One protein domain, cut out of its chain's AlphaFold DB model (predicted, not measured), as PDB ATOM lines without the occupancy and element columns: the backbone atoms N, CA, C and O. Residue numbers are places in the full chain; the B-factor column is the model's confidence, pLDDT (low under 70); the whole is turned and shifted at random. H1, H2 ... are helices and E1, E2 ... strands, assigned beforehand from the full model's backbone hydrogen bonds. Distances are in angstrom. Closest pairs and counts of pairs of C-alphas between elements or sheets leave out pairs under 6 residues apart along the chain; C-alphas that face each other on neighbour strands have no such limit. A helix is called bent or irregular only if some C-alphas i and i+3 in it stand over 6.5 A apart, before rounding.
ATOM      1  N   LYS A 187     -23.383  18.476  57.175       87.31
ATOM      2  CA  LYS A 187     -22.178  19.184  56.706       87.31
ATOM      3  C   LYS A 187     -20.978  18.929  57.629       87.31
ATOM      4  O   LYS A 187     -19.890  18.635  57.140       87.31
ATOM      5  N   LYS A 188     -21.198  18.970  58.950       88.69
ATOM      6  CA  LYS A 188     -20.195  18.649  59.981       88.69
ATOM      7  C   LYS A 188     -19.814  17.160  59.980       88.69
ATOM      8  O   LYS A 188     -18.629  16.852  59.955       88.69
ATOM      9  N   LEU A 189     -20.786  16.243  59.924       88.69
ATOM     10  CA  LEU A 189     -20.536  14.789  59.896       88.69
ATOM     11  C   LEU A 189     -19.774  14.323  58.644       88.69
ATOM     12  O   LEU A 189     -18.876  13.497  58.750       88.69
ATOM     13  N   ALA A 190     -20.087  14.875  57.469       84.94
ATOM     14  CA  ALA A 190     -19.344  14.621  56.231       84.94
ATOM     15  C   ALA A 190     -18.069  15.484  56.084       84.94
ATOM     16  O   ALA A 190     -17.456  15.477  55.016       84.94
ATOM     17  N   GLN A 191     -17.689  16.226  57.135       90.12
ATOM     18  CA  GLN A 191     -16.490  17.070  57.218       90.12
ATOM     19  C   GLN A 191     -16.317  18.004  56.004       90.12
ATOM     20  O   GLN A 191     -15.216  18.187  55.483       90.12
ATOM     21  N   VAL A 192     -17.423  18.575  55.511       90.81
ATOM     22  CA  VAL A 192     -17.445  19.302  54.236       90.81
ATOM     23  C   VAL A 192     -16.713  20.639  54.367       90.81
ATOM     24  O   VAL A 192     -17.239  21.598  54.936       90.81
ATOM     25  N   GLN A 193     -15.514  20.711  53.794       92.56
ATOM     26  CA  GLN A 193     -14.699  21.925  53.720       92.56
ATOM     27  C   GLN A 193     -14.772  22.518  52.312       92.56
ATOM     28  O   GLN A 193     -14.787  21.782  51.323       92.56
ATOM     29  N   THR A 194     -14.775  23.848  52.203       92.81
ATOM     30  CA  THR A 194     -14.776  24.564  50.919       92.81
ATOM     31  C   THR A 194     -13.612  25.546  50.817       92.81
ATOM     32  O   THR A 194     -13.186  26.125  51.813       92.81
ATOM     33  N   ALA A 195     -13.105  25.748  49.601       92.88
ATOM     34  CA  ALA A 195     -12.094  26.753  49.286       92.88
ATOM     35  C   ALA A 195     -12.554  27.639  48.113       92.88
ATOM     36  O   ALA A 195     -13.236  27.146  47.208       92.88
ATOM     37  N   PRO A 196     -12.184  28.931  48.093       92.88
ATOM     38  CA  PRO A 196     -12.499  29.816  46.979       92.88
ATOM     39  C   PRO A 196     -11.671  29.469  45.733       92.88
ATOM     40  O   PRO A 196     -10.460  29.239  45.808       92.88
ATOM     41  N   VAL A 197     -12.324  29.491  44.572       92.19
ATOM     42  CA  VAL A 197     -11.686  29.474  43.251       92.19
ATOM     43  C   VAL A 197     -11.005  30.831  43.043       92.19
ATOM     44  O   VAL A 197     -11.674  31.863  43.087       92.19
ATOM     45  N   LEU A 198      -9.686  30.847  42.826       90.25
ATOM     46  CA  LEU A 198      -8.885  32.081  42.788       90.25
ATOM     47  C   LEU A 198      -7.892  32.111  41.622       90.25
ATOM     48  O   LEU A 198      -7.338  31.074  41.237       90.25
ATOM     49  N   TYR A 199      -7.597  33.313  41.117       86.06
ATOM     50  CA  TYR A 199      -6.487  33.543  40.191       86.06
ATOM     51  C   TYR A 199      -5.125  33.522  40.911       86.06
ATOM     52  O   TYR A 199      -4.755  34.472  41.604       86.06
ATOM     53  N   ARG A 200      -4.327  32.468  40.696       83.62
ATOM     54  CA  ARG A 200      -2.986  32.285  41.294       83.62
ATOM     55  C   ARG A 200      -1.889  32.237  40.233       83.62
ATOM     56  O   ARG A 200      -2.118  31.766  39.123       83.62
ATOM     57  N   ARG A 201      -0.676  32.685  40.578       79.88
ATOM     58  CA  ARG A 201       0.536  32.278  39.846       79.88
ATOM     59  C   ARG A 201       0.853  30.843  40.258       79.88
ATOM     60  O   ARG A 201       0.901  30.578  41.456       79.88
ATOM     61  N   LEU A 490      -6.744  30.536  36.697       87.12
ATOM     62  CA  LEU A 490      -7.849  30.184  37.592       87.12
ATOM     63  C   LEU A 490      -7.553  28.805  38.199       87.12
ATOM     64  O   LEU A 490      -7.268  27.863  37.456       87.12
ATOM     65  N   THR A 491      -7.585  28.687  39.526       90.44
ATOM     66  CA  THR A 491      -7.124  27.480  40.235       90.44
ATOM     67  C   THR A 491      -8.135  26.924  41.225       90.44
ATOM     68  O   THR A 491      -8.884  27.672  41.856       90.44
ATOM     69  N   ILE A 492      -8.089  25.601  41.393       92.88
ATOM     70  CA  ILE A 492      -8.718  24.864  42.496       92.88
ATOM     71  C   ILE A 492      -7.697  23.922  43.152       92.88
ATOM     72  O   ILE A 492      -6.803  23.442  42.447       92.88
ATOM     73  N   PRO A 493      -7.812  23.626  44.459       93.06
ATOM     74  CA  PRO A 493      -6.981  22.616  45.112       93.06
ATOM     75  C   PRO A 493      -7.151  21.223  44.492       93.06
ATOM     76  O   PRO A 493      -8.228  20.869  44.006       93.06
ATOM     77  N   ALA A 494      -6.093  20.413  44.539       90.50
ATOM     78  CA  ALA A 494      -6.022  19.098  43.904       90.50
ATOM     79  C   ALA A 494      -7.032  18.073  44.451       90.50
ATOM     80  O   ALA A 494      -7.335  17.104  43.762       90.50
ATOM     81  N   THR A 495      -7.582  18.299  45.647       92.06
ATOM     82  CA  THR A 495      -8.593  17.440  46.285       92.06
ATOM     83  C   THR A 495     -10.036  17.754  45.874       92.06
ATOM     84  O   THR A 495     -10.927  16.950  46.134       92.06
ATOM     85  N   ALA A 496     -10.296  18.905  45.238       92.56
ATOM     86  CA  ALA A 496     -11.651  19.324  44.871       92.56
ATOM     87  C   ALA A 496     -12.289  18.564  43.681       92.56
ATOM     88  O   ALA A 496     -13.493  18.294  43.735       92.56
ATOM     89  N   PRO A 497     -11.568  18.243  42.583       92.44
ATOM     90  CA  PRO A 497     -12.176  17.572  41.437       92.44
ATOM     91  C   PRO A 497     -12.222  16.047  41.600       92.44
ATOM     92  O   PRO A 497     -11.194  15.376  41.652       92.44
ATOM     93  N   LEU A 498     -13.425  15.476  41.538       90.06
ATOM     94  CA  LEU A 498     -13.625  14.045  41.316       90.06
ATOM     95  C   LEU A 498     -13.415  13.738  39.825       90.06
ATOM     96  O   LEU A 498     -14.215  14.140  38.974       90.06
ATOM     97  N   ILE A 499     -12.330  13.038  39.495       86.69
ATOM     98  CA  ILE A 499     -11.932  12.735  38.113       86.69
ATOM     99  C   ILE A 499     -12.340  11.300  37.758       86.69
ATOM    100  O   ILE A 499     -11.906  10.357  38.411       86.69
ATOM    101  N   THR A 500     -13.124  11.108  36.689       77.38
ATOM    102  CA  THR A 500     -13.363   9.771  36.109       77.38
ATOM    103  C   THR A 500     -13.247   9.744  34.590       77.38
ATOM    104  O   THR A 500     -14.015  10.369  33.847       77.38
ATOM    105  N   GLY A 501     -12.273   8.963  34.115       77.25
ATOM    106  CA  GLY A 501     -11.963   8.782  32.701       77.25
ATOM    107  C   GLY A 501     -11.582  10.099  32.026       77.25
ATOM    108  O   GLY A 501     -10.445  10.542  32.111       77.25
ATOM    109  N   LYS A 502     -12.544  10.720  31.335       72.00
ATOM    110  CA  LYS A 502     -12.365  11.976  30.580       72.00
ATOM    111  C   LYS A 502     -13.220  13.137  31.111       72.00
ATOM    112  O   LYS A 502     -13.545  14.051  30.358       72.00
ATOM    113  N   ARG A 503     -13.652  13.080  32.375       79.12
ATOM    114  CA  ARG A 503     -14.456  14.124  33.038       79.12
ATOM    115  C   ARG A 503     -13.868  14.447  34.406       79.12
ATOM    116  O   ARG A 503     -13.509  13.524  35.133       79.12
ATOM    117  N   ALA A 504     -13.886  15.721  34.778       87.50
ATOM    118  CA  ALA A 504     -13.780  16.157  36.164       87.50
ATOM    119  C   ALA A 504     -15.133  16.720  36.620       87.50
ATOM    120  O   ALA A 504     -15.815  17.403  35.848       87.50
ATOM    121  N   VAL A 505     -15.525  16.424  37.858       89.44
ATOM    122  CA  VAL A 505     -16.716  16.972  38.517       89.44
ATOM    123  C   VAL A 505     -16.286  17.629  39.823       89.44
ATOM    124  O   VAL A 505     -15.578  17.015  40.611       89.44
ATOM    125  N   VAL A 506     -16.724  18.861  40.062       91.81
ATOM    126  CA  VAL A 506     -16.547  19.573  41.339       91.81
ATOM    127  C   VAL A 506     -17.905  19.904  41.928       91.81
ATOM    128  O   VAL A 506     -18.833  20.227  41.187       91.81
ATOM    129  N   TYR A 507     -18.017  19.876  43.251       91.94
ATOM    130  CA  TYR A 507     -19.199  20.366  43.955       91.94
ATOM    131  C   TYR A 507     -18.976  21.817  44.381       91.94
ATOM    132  O   TYR A 507     -17.982  22.129  45.033       91.94
ATOM    133  N   VAL A 508     -19.882  22.704  43.968       91.56
ATOM    134  CA  VAL A 508     -19.848  24.145  44.257       91.56
ATOM    135  C   VAL A 508     -20.922  24.468  45.295       91.56
ATOM    136  O   VAL A 508     -22.069  24.057  45.128       91.56
ATOM    137  N   GLU A 509     -20.558  25.181  46.359       91.25
ATOM    138  CA  GLU A 509     -21.493  25.720  47.359       91.25
ATOM    139  C   GLU A 509     -22.313  26.861  46.726       91.25
ATOM    140  O   GLU A 509     -21.740  27.738  46.076       91.25
ATOM    141  N   ASP A 510     -23.645  26.849  46.857       87.75
ATOM    142  CA  ASP A 510     -24.493  27.909  46.293       87.75
ATOM    143  C   ASP A 510     -24.259  29.230  47.055       87.75
ATOM    144  O   ASP A 510     -24.456  29.258  48.273       87.75
ATOM    145  N   PRO A 511     -23.882  30.342  46.385       81.88
ATOM    146  CA  PRO A 511     -23.640  31.624  47.054       81.88
ATOM    147  C   PRO A 511     -24.828  32.161  47.867       81.88
ATOM    148  O   PRO A 511     -24.628  32.998  48.742       81.88
ATOM    149  N   ASN A 512     -26.047  31.691  47.583       83.88
ATOM    150  CA  ASN A 512     -27.284  32.112  48.244       83.88
ATOM    151  C   ASN A 512     -27.779  31.094  49.292       83.88
ATOM    152  O   ASN A 512     -28.731  31.378  50.015       83.88
ATOM    153  N   ASP A 513     -27.190  29.894  49.348       84.06
ATOM    154  CA  ASP A 513     -27.604  28.805  50.238       84.06
ATOM    155  C   ASP A 513     -26.396  27.911  50.596       84.06
ATOM    156  O   ASP A 513     -26.115  26.934  49.894       84.06
ATOM    157  N   PRO A 514     -25.694  28.176  51.716       81.56
ATOM    158  CA  PRO A 514     -24.535  27.389  52.148       81.56
ATOM    159  C   PRO A 514     -24.885  25.965  52.628       81.56
ATOM    160  O   PRO A 514     -24.002  25.235  53.090       81.56
ATOM    161  N   SER A 515     -26.157  25.564  52.528       83.88
ATOM    162  CA  SER A 515     -26.652  24.199  52.745       83.88
ATOM    163  C   SER A 515     -26.730  23.397  51.439       83.88
ATOM    164  O   SER A 515     -27.048  22.206  51.469       83.88
ATOM    165  N   LYS A 516     -26.503  24.032  50.280       89.31
ATOM    166  CA  LYS A 516     -26.761  23.484  48.944       89.31
ATOM    167  C   LYS A 516     -25.479  23.368  48.121       89.31
ATOM    168  O   LYS A 516     -24.734  24.330  47.950       89.31
ATOM    169  N   TYR A 517     -25.281  22.185  47.545       90.00
ATOM    170  CA  TYR A 517     -24.131  21.834  46.719       90.00
ATOM    171  C   TYR A 517     -24.573  21.460  45.309       90.00
ATOM    172  O   TYR A 517     -25.467  20.634  45.119       90.00
ATOM    173  N   ILE A 518     -23.933  22.069  44.313       88.56
ATOM    174  CA  ILE A 518     -24.233  21.909  42.889       88.56
ATOM    175  C   ILE A 518     -23.007  21.299  42.214       88.56
ATOM    176  O   ILE A 518     -21.977  21.960  42.067       88.56
ATOM    177  N   GLY A 519     -23.103  20.040  41.790       86.56
ATOM    178  CA  GLY A 519     -22.035  19.387  41.038       86.56
ATOM    179  C   GLY A 519     -21.967  19.904  39.600       86.56
ATOM    180  O   GLY A 519     -22.961  19.896  38.869       86.56
ATOM    181  N   ARG A 520     -20.786  20.342  39.168       84.94
ATOM    182  CA  ARG A 520     -20.524  20.840  37.813       84.94
ATOM    183  C   ARG A 520     -19.454  20.003  37.136       84.94
ATOM    184  O   ARG A 520     -18.435  19.688  37.742       84.94
ATOM    185  N   VAL A 521     -19.669  19.684  35.861       85.25
ATOM    186  CA  VAL A 521     -18.618  19.125  35.000       85.25
ATOM    187  C   VAL A 521     -17.714  20.272  34.559       85.25
ATOM    188  O   VAL A 521     -18.217  21.268  34.039       85.25
ATOM    189  N   ILE A 522     -16.406  20.122  34.757       88.44
ATOM    190  CA  ILE A 522     -15.403  21.151  34.455       88.44
ATOM    191  C   ILE A 522     -14.294  20.593  33.560       88.44
ATOM    192  O   ILE A 522     -14.058  19.382  33.519       88.44
ATOM    193  N   GLU A 523     -13.600  21.480  32.852       86.38
ATOM    194  CA  GLU A 523     -12.420  21.131  32.058       86.38
ATOM    195  C   GLU A 523     -11.159  21.553  32.816       86.38
ATOM    196  O   GLU A 523     -10.933  22.741  33.056       86.38
ATOM    197  N   LEU A 524     -10.331  20.576  33.189       86.38
ATOM    198  CA  LEU A 524      -9.053  20.816  33.854       86.38
ATOM    199  C   LEU A 524      -7.922  21.041  32.840       86.38
ATOM    200  O   LEU A 524      -7.896  20.483  31.739       86.38
ATOM    201  N   GLY A 525      -6.970  21.877  33.234       80.31
ATOM    202  CA  GLY A 525      -5.614  21.902  32.708       80.31
ATOM    203  C   GLY A 525      -4.689  20.974  33.507       80.31
ATOM    204  O   GLY A 525      -5.166  20.113  34.249       80.31
ATOM    205  N   PRO A 526      -3.365  21.123  33.349       77.62
ATOM    206  CA  PRO A 526      -2.398  20.300  34.065       77.62
ATOM    207  C   PRO A 526      -2.344  20.642  35.571       77.62
ATOM    208  O   PRO A 526      -2.805  21.705  36.003       77.62
ATOM    209  N   ARG A 527      -1.805  19.713  36.375       84.06
ATOM    210  CA  ARG A 527      -1.714  19.800  37.844       84.06
ATOM    211  C   ARG A 527      -0.369  20.384  38.282       84.06
ATOM    212  O   ARG A 527       0.626  19.670  38.265       84.06
ATOM    213  N   ALA A 528      -0.337  21.639  38.716       80.38
ATOM    214  CA  ALA A 528       0.867  22.233  39.294       80.38
ATOM    215  C   ALA A 528       0.853  22.037  40.821       80.38
ATOM    216  O   ALA A 528       0.237  22.819  41.549       80.38
ATOM    217  N   GLY A 529       1.500  20.969  41.297       79.69
ATOM    218  CA  GLY A 529       1.594  20.657  42.726       79.69
ATOM    219  C   GLY A 529       0.217  20.410  43.344       79.69
ATOM    220  O   GLY A 529      -0.519  19.525  42.909       79.69
ATOM    221  N   ASP A 530      -0.165  21.211  44.333       86.06
ATOM    222  CA  ASP A 530      -1.429  21.049  45.068       86.06
ATOM    223  C   ASP A 530      -2.646  21.687  44.383       86.06
ATOM    224  O   ASP A 530      -3.719  21.762  44.981       86.06
ATOM    225  N   TYR A 531      -2.511  22.144  43.131       89.75
ATOM    226  CA  TYR A 531      -3.566  22.859  42.409       89.75
ATOM    227  C   TYR A 531      -3.727  22.372  40.964       89.75
ATOM    228  O   TYR A 531      -2.754  22.135  40.246       89.75
ATOM    229  N   TYR A 532      -4.975  22.296  40.500       88.19
ATOM    230  CA  TYR A 532      -5.289  22.195  39.075       88.19
ATOM    231  C   TYR A 532      -5.569  23.577  38.486       88.19
ATOM    232  O   TYR A 532      -6.289  24.388  39.076       88.19
ATOM    233  N   VAL A 533      -5.070  23.803  37.270       86.50
ATOM    234  CA  VAL A 533      -5.561  24.875  36.394       86.50
ATOM    235  C   VAL A 533      -6.985  24.534  35.943       86.50
ATOM    236  O   VAL A 533      -7.246  23.406  35.525       86.50
ATOM    237  N   VAL A 534      -7.905  25.497  35.962       88.38
ATOM    238  CA  VAL A 534      -9.264  25.342  35.417       88.38
ATOM    239  C   VAL A 534      -9.346  26.029  34.055       88.38
ATOM    240  O   VAL A 534      -9.100  27.229  33.949       88.38
ATOM    241  N   LYS A 535      -9.707  25.278  33.007       83.06
ATOM    242  CA  LYS A 535      -9.904  25.804  31.643       83.06
ATOM    243  C   LYS A 535     -11.330  26.302  31.415       83.06
ATOM    244  O   LYS A 535     -11.515  27.324  30.760       83.06
ATOM    245  N   SER A 536     -12.338  25.599  31.939       81.56
ATOM    246  CA  SER A 536     -13.741  26.027  31.861       81.56
ATOM    247  C   SER A 536     -14.619  25.396  32.954       81.56
ATOM    248  O   SER A 536     -14.293  24.338  33.495       81.56
ATOM    249  N   GLY A 537     -15.747  26.048  33.270       80.81
ATOM    250  CA  GLY A 537     -16.818  25.518  34.134       80.81
ATOM    251  C   GLY A 537     -16.931  26.118  35.547       80.81
ATOM    252  O   GLY A 537     -17.912  25.837  36.242       80.81
ATOM    253  N   LEU A 538     -15.987  26.977  35.948       87.06
ATOM    254  CA  LEU A 538     -16.004  27.752  37.199       87.06
ATOM    255  C   LEU A 538     -15.727  29.238  36.937       87.06
ATOM    256  O   LEU A 538     -15.194  29.601  35.886       87.06
ATOM    257  N   VAL A 539     -16.063  30.070  37.920       86.44
ATOM    258  CA  VAL A 539     -15.772  31.508  37.992       86.44
ATOM    259  C   VAL A 539     -14.951  31.793  39.260       86.44
ATOM    260  O   VAL A 539     -15.007  31.032  40.224       86.44
ATOM    261  N   GLU A 540     -14.163  32.871  39.268       87.69
ATOM    262  CA  GLU A 540     -13.481  33.340  40.483       87.69
ATOM    263  C   GLU A 540     -14.486  33.701  41.592       87.69
ATOM    264  O   GLU A 540     -15.582  34.189  41.320       87.69
ATOM    265  N   GLY A 541     -14.113  33.443  42.848       84.88
ATOM    266  CA  GLY A 541     -14.934  33.714  44.031       84.88
ATOM    267  C   GLY A 541     -15.971  32.634  44.354       84.88
ATOM    268  O   GLY A 541     -16.485  32.605  45.471       84.88
ATOM    269  N   GLU A 542     -16.249  31.704  43.435       89.50
ATOM    270  CA  GLU A 542     -17.057  30.520  43.745       89.50
ATOM    271  C   GLU A 542     -16.346  29.635  44.779       89.50
ATOM    272  O   GLU A 542     -15.119  29.561  44.811       89.50
ATOM    273  N   LYS A 543     -17.104  28.936  45.628       92.00
ATOM    274  CA  LYS A 543     -16.552  28.025  46.641       92.00
ATOM    275  C   LYS A 543     -16.681  26.578  46.184       92.00
ATOM    276  O   LYS A 543     -17.793  26.064  46.075       92.00
ATOM    277  N   VAL A 544     -15.554  25.910  45.952       94.00
ATOM    278  CA  VAL A 544     -15.509  24.473  45.640       94.00
ATOM    279  C   VAL A 544     -15.270  23.650  46.900       94.00
ATOM    280  O   VAL A 544     -14.489  24.038  47.766       94.00
ATOM    281  N   VAL A 545     -15.934  22.503  47.001       93.88
ATOM    282  CA  VAL A 545     -15.718  21.521  48.069       93.88
ATOM    283  C   VAL A 545     -14.338  20.878  47.901       93.88
ATOM    284  O   VAL A 545     -14.054  20.322  46.845       93.88
ATOM    285  N   VAL A 546     -13.493  20.951  48.935       93.31
ATOM    286  CA  VAL A 546     -12.119  20.399  48.972       93.31
ATOM    287  C   VAL A 546     -11.981  19.163  49.864       93.31
ATOM    288  O   VAL A 546     -11.042  18.390  49.688       93.31
ATOM    289  N   HIS A 547     -12.918  18.965  50.791       92.69
ATOM    290  CA  HIS A 547     -13.090  17.753  51.593       92.69
ATOM    291  C   HIS A 547     -14.593  17.461  51.697       92.69
ATOM    292  O   HIS A 547     -15.384  18.400  51.724       92.69
ATOM    293  N   GLY A 548     -15.008  16.191  51.711       88.12
ATOM    294  CA  GLY A 548     -16.430  15.806  51.703       88.12
ATOM    295  C   GLY A 548     -17.044  15.607  50.304       88.12
ATOM    296  O   GLY A 548     -18.196  15.193  50.185       88.12
ATOM    297  N   ALA A 549     -16.298  15.871  49.222       89.75
ATOM    298  CA  ALA A 549     -16.814  15.801  47.848       89.75
ATOM    299  C   ALA A 549     -17.287  14.389  47.443       89.75
ATOM    300  O   ALA A 549     -18.316  14.246  46.779       89.75
ATOM    301  N   PHE A 550     -16.576  13.340  47.874       89.38
ATOM    302  CA  PHE A 550     -16.957  11.947  47.618       89.38
ATOM    303  C   PHE A 550     -18.216  11.537  48.401       89.38
ATOM    304  O   PHE A 550     -19.077  10.831  47.877       89.38
ATOM    305  N   GLN A 551     -18.365  12.030  49.632       89.69
ATOM    306  CA  GLN A 551     -19.534  11.825  50.489       89.69
ATOM    307  C   GLN A 551     -20.786  12.491  49.888       89.69
ATOM    308  O   GLN A 551     -21.872  11.908  49.921       89.69
ATOM    309  N   ILE A 552     -20.633  13.669  49.273       88.88
ATOM    310  CA  ILE A 552     -21.690  14.353  48.509       88.88
ATOM    311  C   ILE A 552     -22.101  13.539  47.268       88.88
ATOM    312  O   ILE A 552     -23.295  13.299  47.078       88.88
ATOM    313  N   ASP A 553     -21.150  13.061  46.453       86.50
ATOM    314  CA  ASP A 553     -21.466  12.243  45.265       86.50
ATOM    315  C   ASP A 553     -22.131  10.907  45.639       86.50
ATOM    316  O   ASP A 553     -23.125  10.505  45.031       86.50
ATOM    317  N   SER A 554     -21.641  10.269  46.707       86.75
ATOM    318  CA  SER A 554     -22.198   9.029  47.257       86.75
ATOM    319  C   SER A 554     -23.619   9.234  47.785       86.75
ATOM    320  O   SER A 554     -24.501   8.428  47.497       86.75
ATOM    321  N   SER A 555     -23.882  10.347  48.480       85.69
ATOM    322  CA  SER A 555     -25.230  10.713  48.941       85.69
ATOM    323  C   SER A 555     -26.198  10.899  47.770       85.69
ATOM    324  O   SER A 555     -27.323  10.402  47.808       85.69
ATOM    325  N   LEU A 556     -25.757  11.559  46.694       84.62
ATOM    326  CA  LEU A 556     -26.542  11.709  45.466       84.62
ATOM    327  C   LEU A 556     -26.830  10.359  44.795       84.62
ATOM    328  O   LEU A 556     -27.964  10.123  44.376       84.62
ATOM    329  N   GLN A 557     -25.843   9.460  44.745       81.94
ATOM    330  CA  GLN A 557     -26.013   8.108  44.213       81.94
ATOM    331  C   GLN A 557     -26.999   7.270  45.043       81.94
ATOM    332  O   GLN A 557     -27.868   6.622  44.460       81.94
ATOM    333  N   ILE A 558     -26.921   7.319  46.378       79.69
ATOM    334  CA  ILE A 558     -27.855   6.634  47.293       79.69
ATOM    335  C   ILE A 558     -29.283   7.178  47.125       79.69
ATOM    336  O   ILE A 558     -30.241   6.412  47.092       79.69
ATOM    337  N   MET A 559     -29.437   8.491  46.927       77.56
ATOM    338  CA  MET A 559     -30.726   9.128  46.617       77.56
ATOM    339  C   MET A 559     -31.214   8.889  45.171       77.56
ATOM    340  O   MET A 559     -32.199   9.503  44.759       77.56
ATOM    341  N   ALA A 560     -30.514   8.066  44.376       70.06
ATOM    342  CA  ALA A 560     -30.742   7.842  42.942       70.06
ATOM    343  C   ALA A 560     -30.841   9.136  42.097       70.06
ATOM    344  O   ALA A 560     -31.431   9.157  41.010       70.06
TER     345      ALA A 560
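AT A GLANCE: This is residues 187 to 201 and 490 to 560 of the 908 residues of the protein "DUF3347 domain-containing protein" of Planctomycetes bacterium (UniProt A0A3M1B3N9). You are looking at a small, irregular barrel in which E1 to E3 and E5 to E8 curl round, the long, bent E6 joins E5 to E7, and E1 runs on into E2. E4 pairs with one end of E5, and H1 lies over E5, across it. The 86 printed residues hold eight named strands, E1 to E8, then H1: mostly strand, in one branched antiparallel sheet. The whole is compact, with a radius of gyration of the C-alphas of 12.3 A and spans of 36 by 29 by 20 A.

IN THESE COORDINATES: Find C-alpha 193 at (-14.699, 21.925, 53.720), where E1 runs to 196; E2 is 198 to 200, E3 490 to 493, E4 498 to 500. E5, 503 to 510, covers 21.6 A and E6, 513 to 528, 31.2 A; E7 is 531 to 536, 15.0 A, and E8 543 to 547. H1, 549 to 558, covers 14.4 A and ends at (-27.855, 6.634, 47.293).

HOW THE PARTS SIT: Look for N to O pairs within hydrogen-bond range between antiparallel neighbours: N 195 and O 544, 2.9 A, for E1 and E8; N 491 and O 198, 2.9 A, for E2 and E3; N 532 and O 492, 2.9 A, for E3 and E7. E4 to E7 form a meander, each strand the antiparallel neighbour of the one before, in hairpins: N 498 and O 505, 2.8 A; N 518 and O 508, 2.8 A; N 525 and O 533, 2.8 A. E6 bends by 98 degrees at residue 525. E5 to E8 form a Greek key, a meander of three whose fourth strand is the antiparallel neighbour of the first: N 509 and O 543, 2.9 A. H1 is on the sheet, height 10.2 A, over E5 and only just over E6, with 3 C-alphas; its closest C-alphas to E5 are Ala 549 and Tyr 507, 6.5 A. On the local plane it stands at 86 degrees to E5, across the strands. In H1 every O i to N i+4 pair is within hydrogen-bond range.

THE WHOLE: Residues 202 to 489 are cut out, and C-alphas 201 and 490 are 8.9 A apart. No link printed whole is long. The C-alphas farthest apart, of Arg 201 and Ala 560, are at 39.8 A. No printed residue is under pLDDT 70.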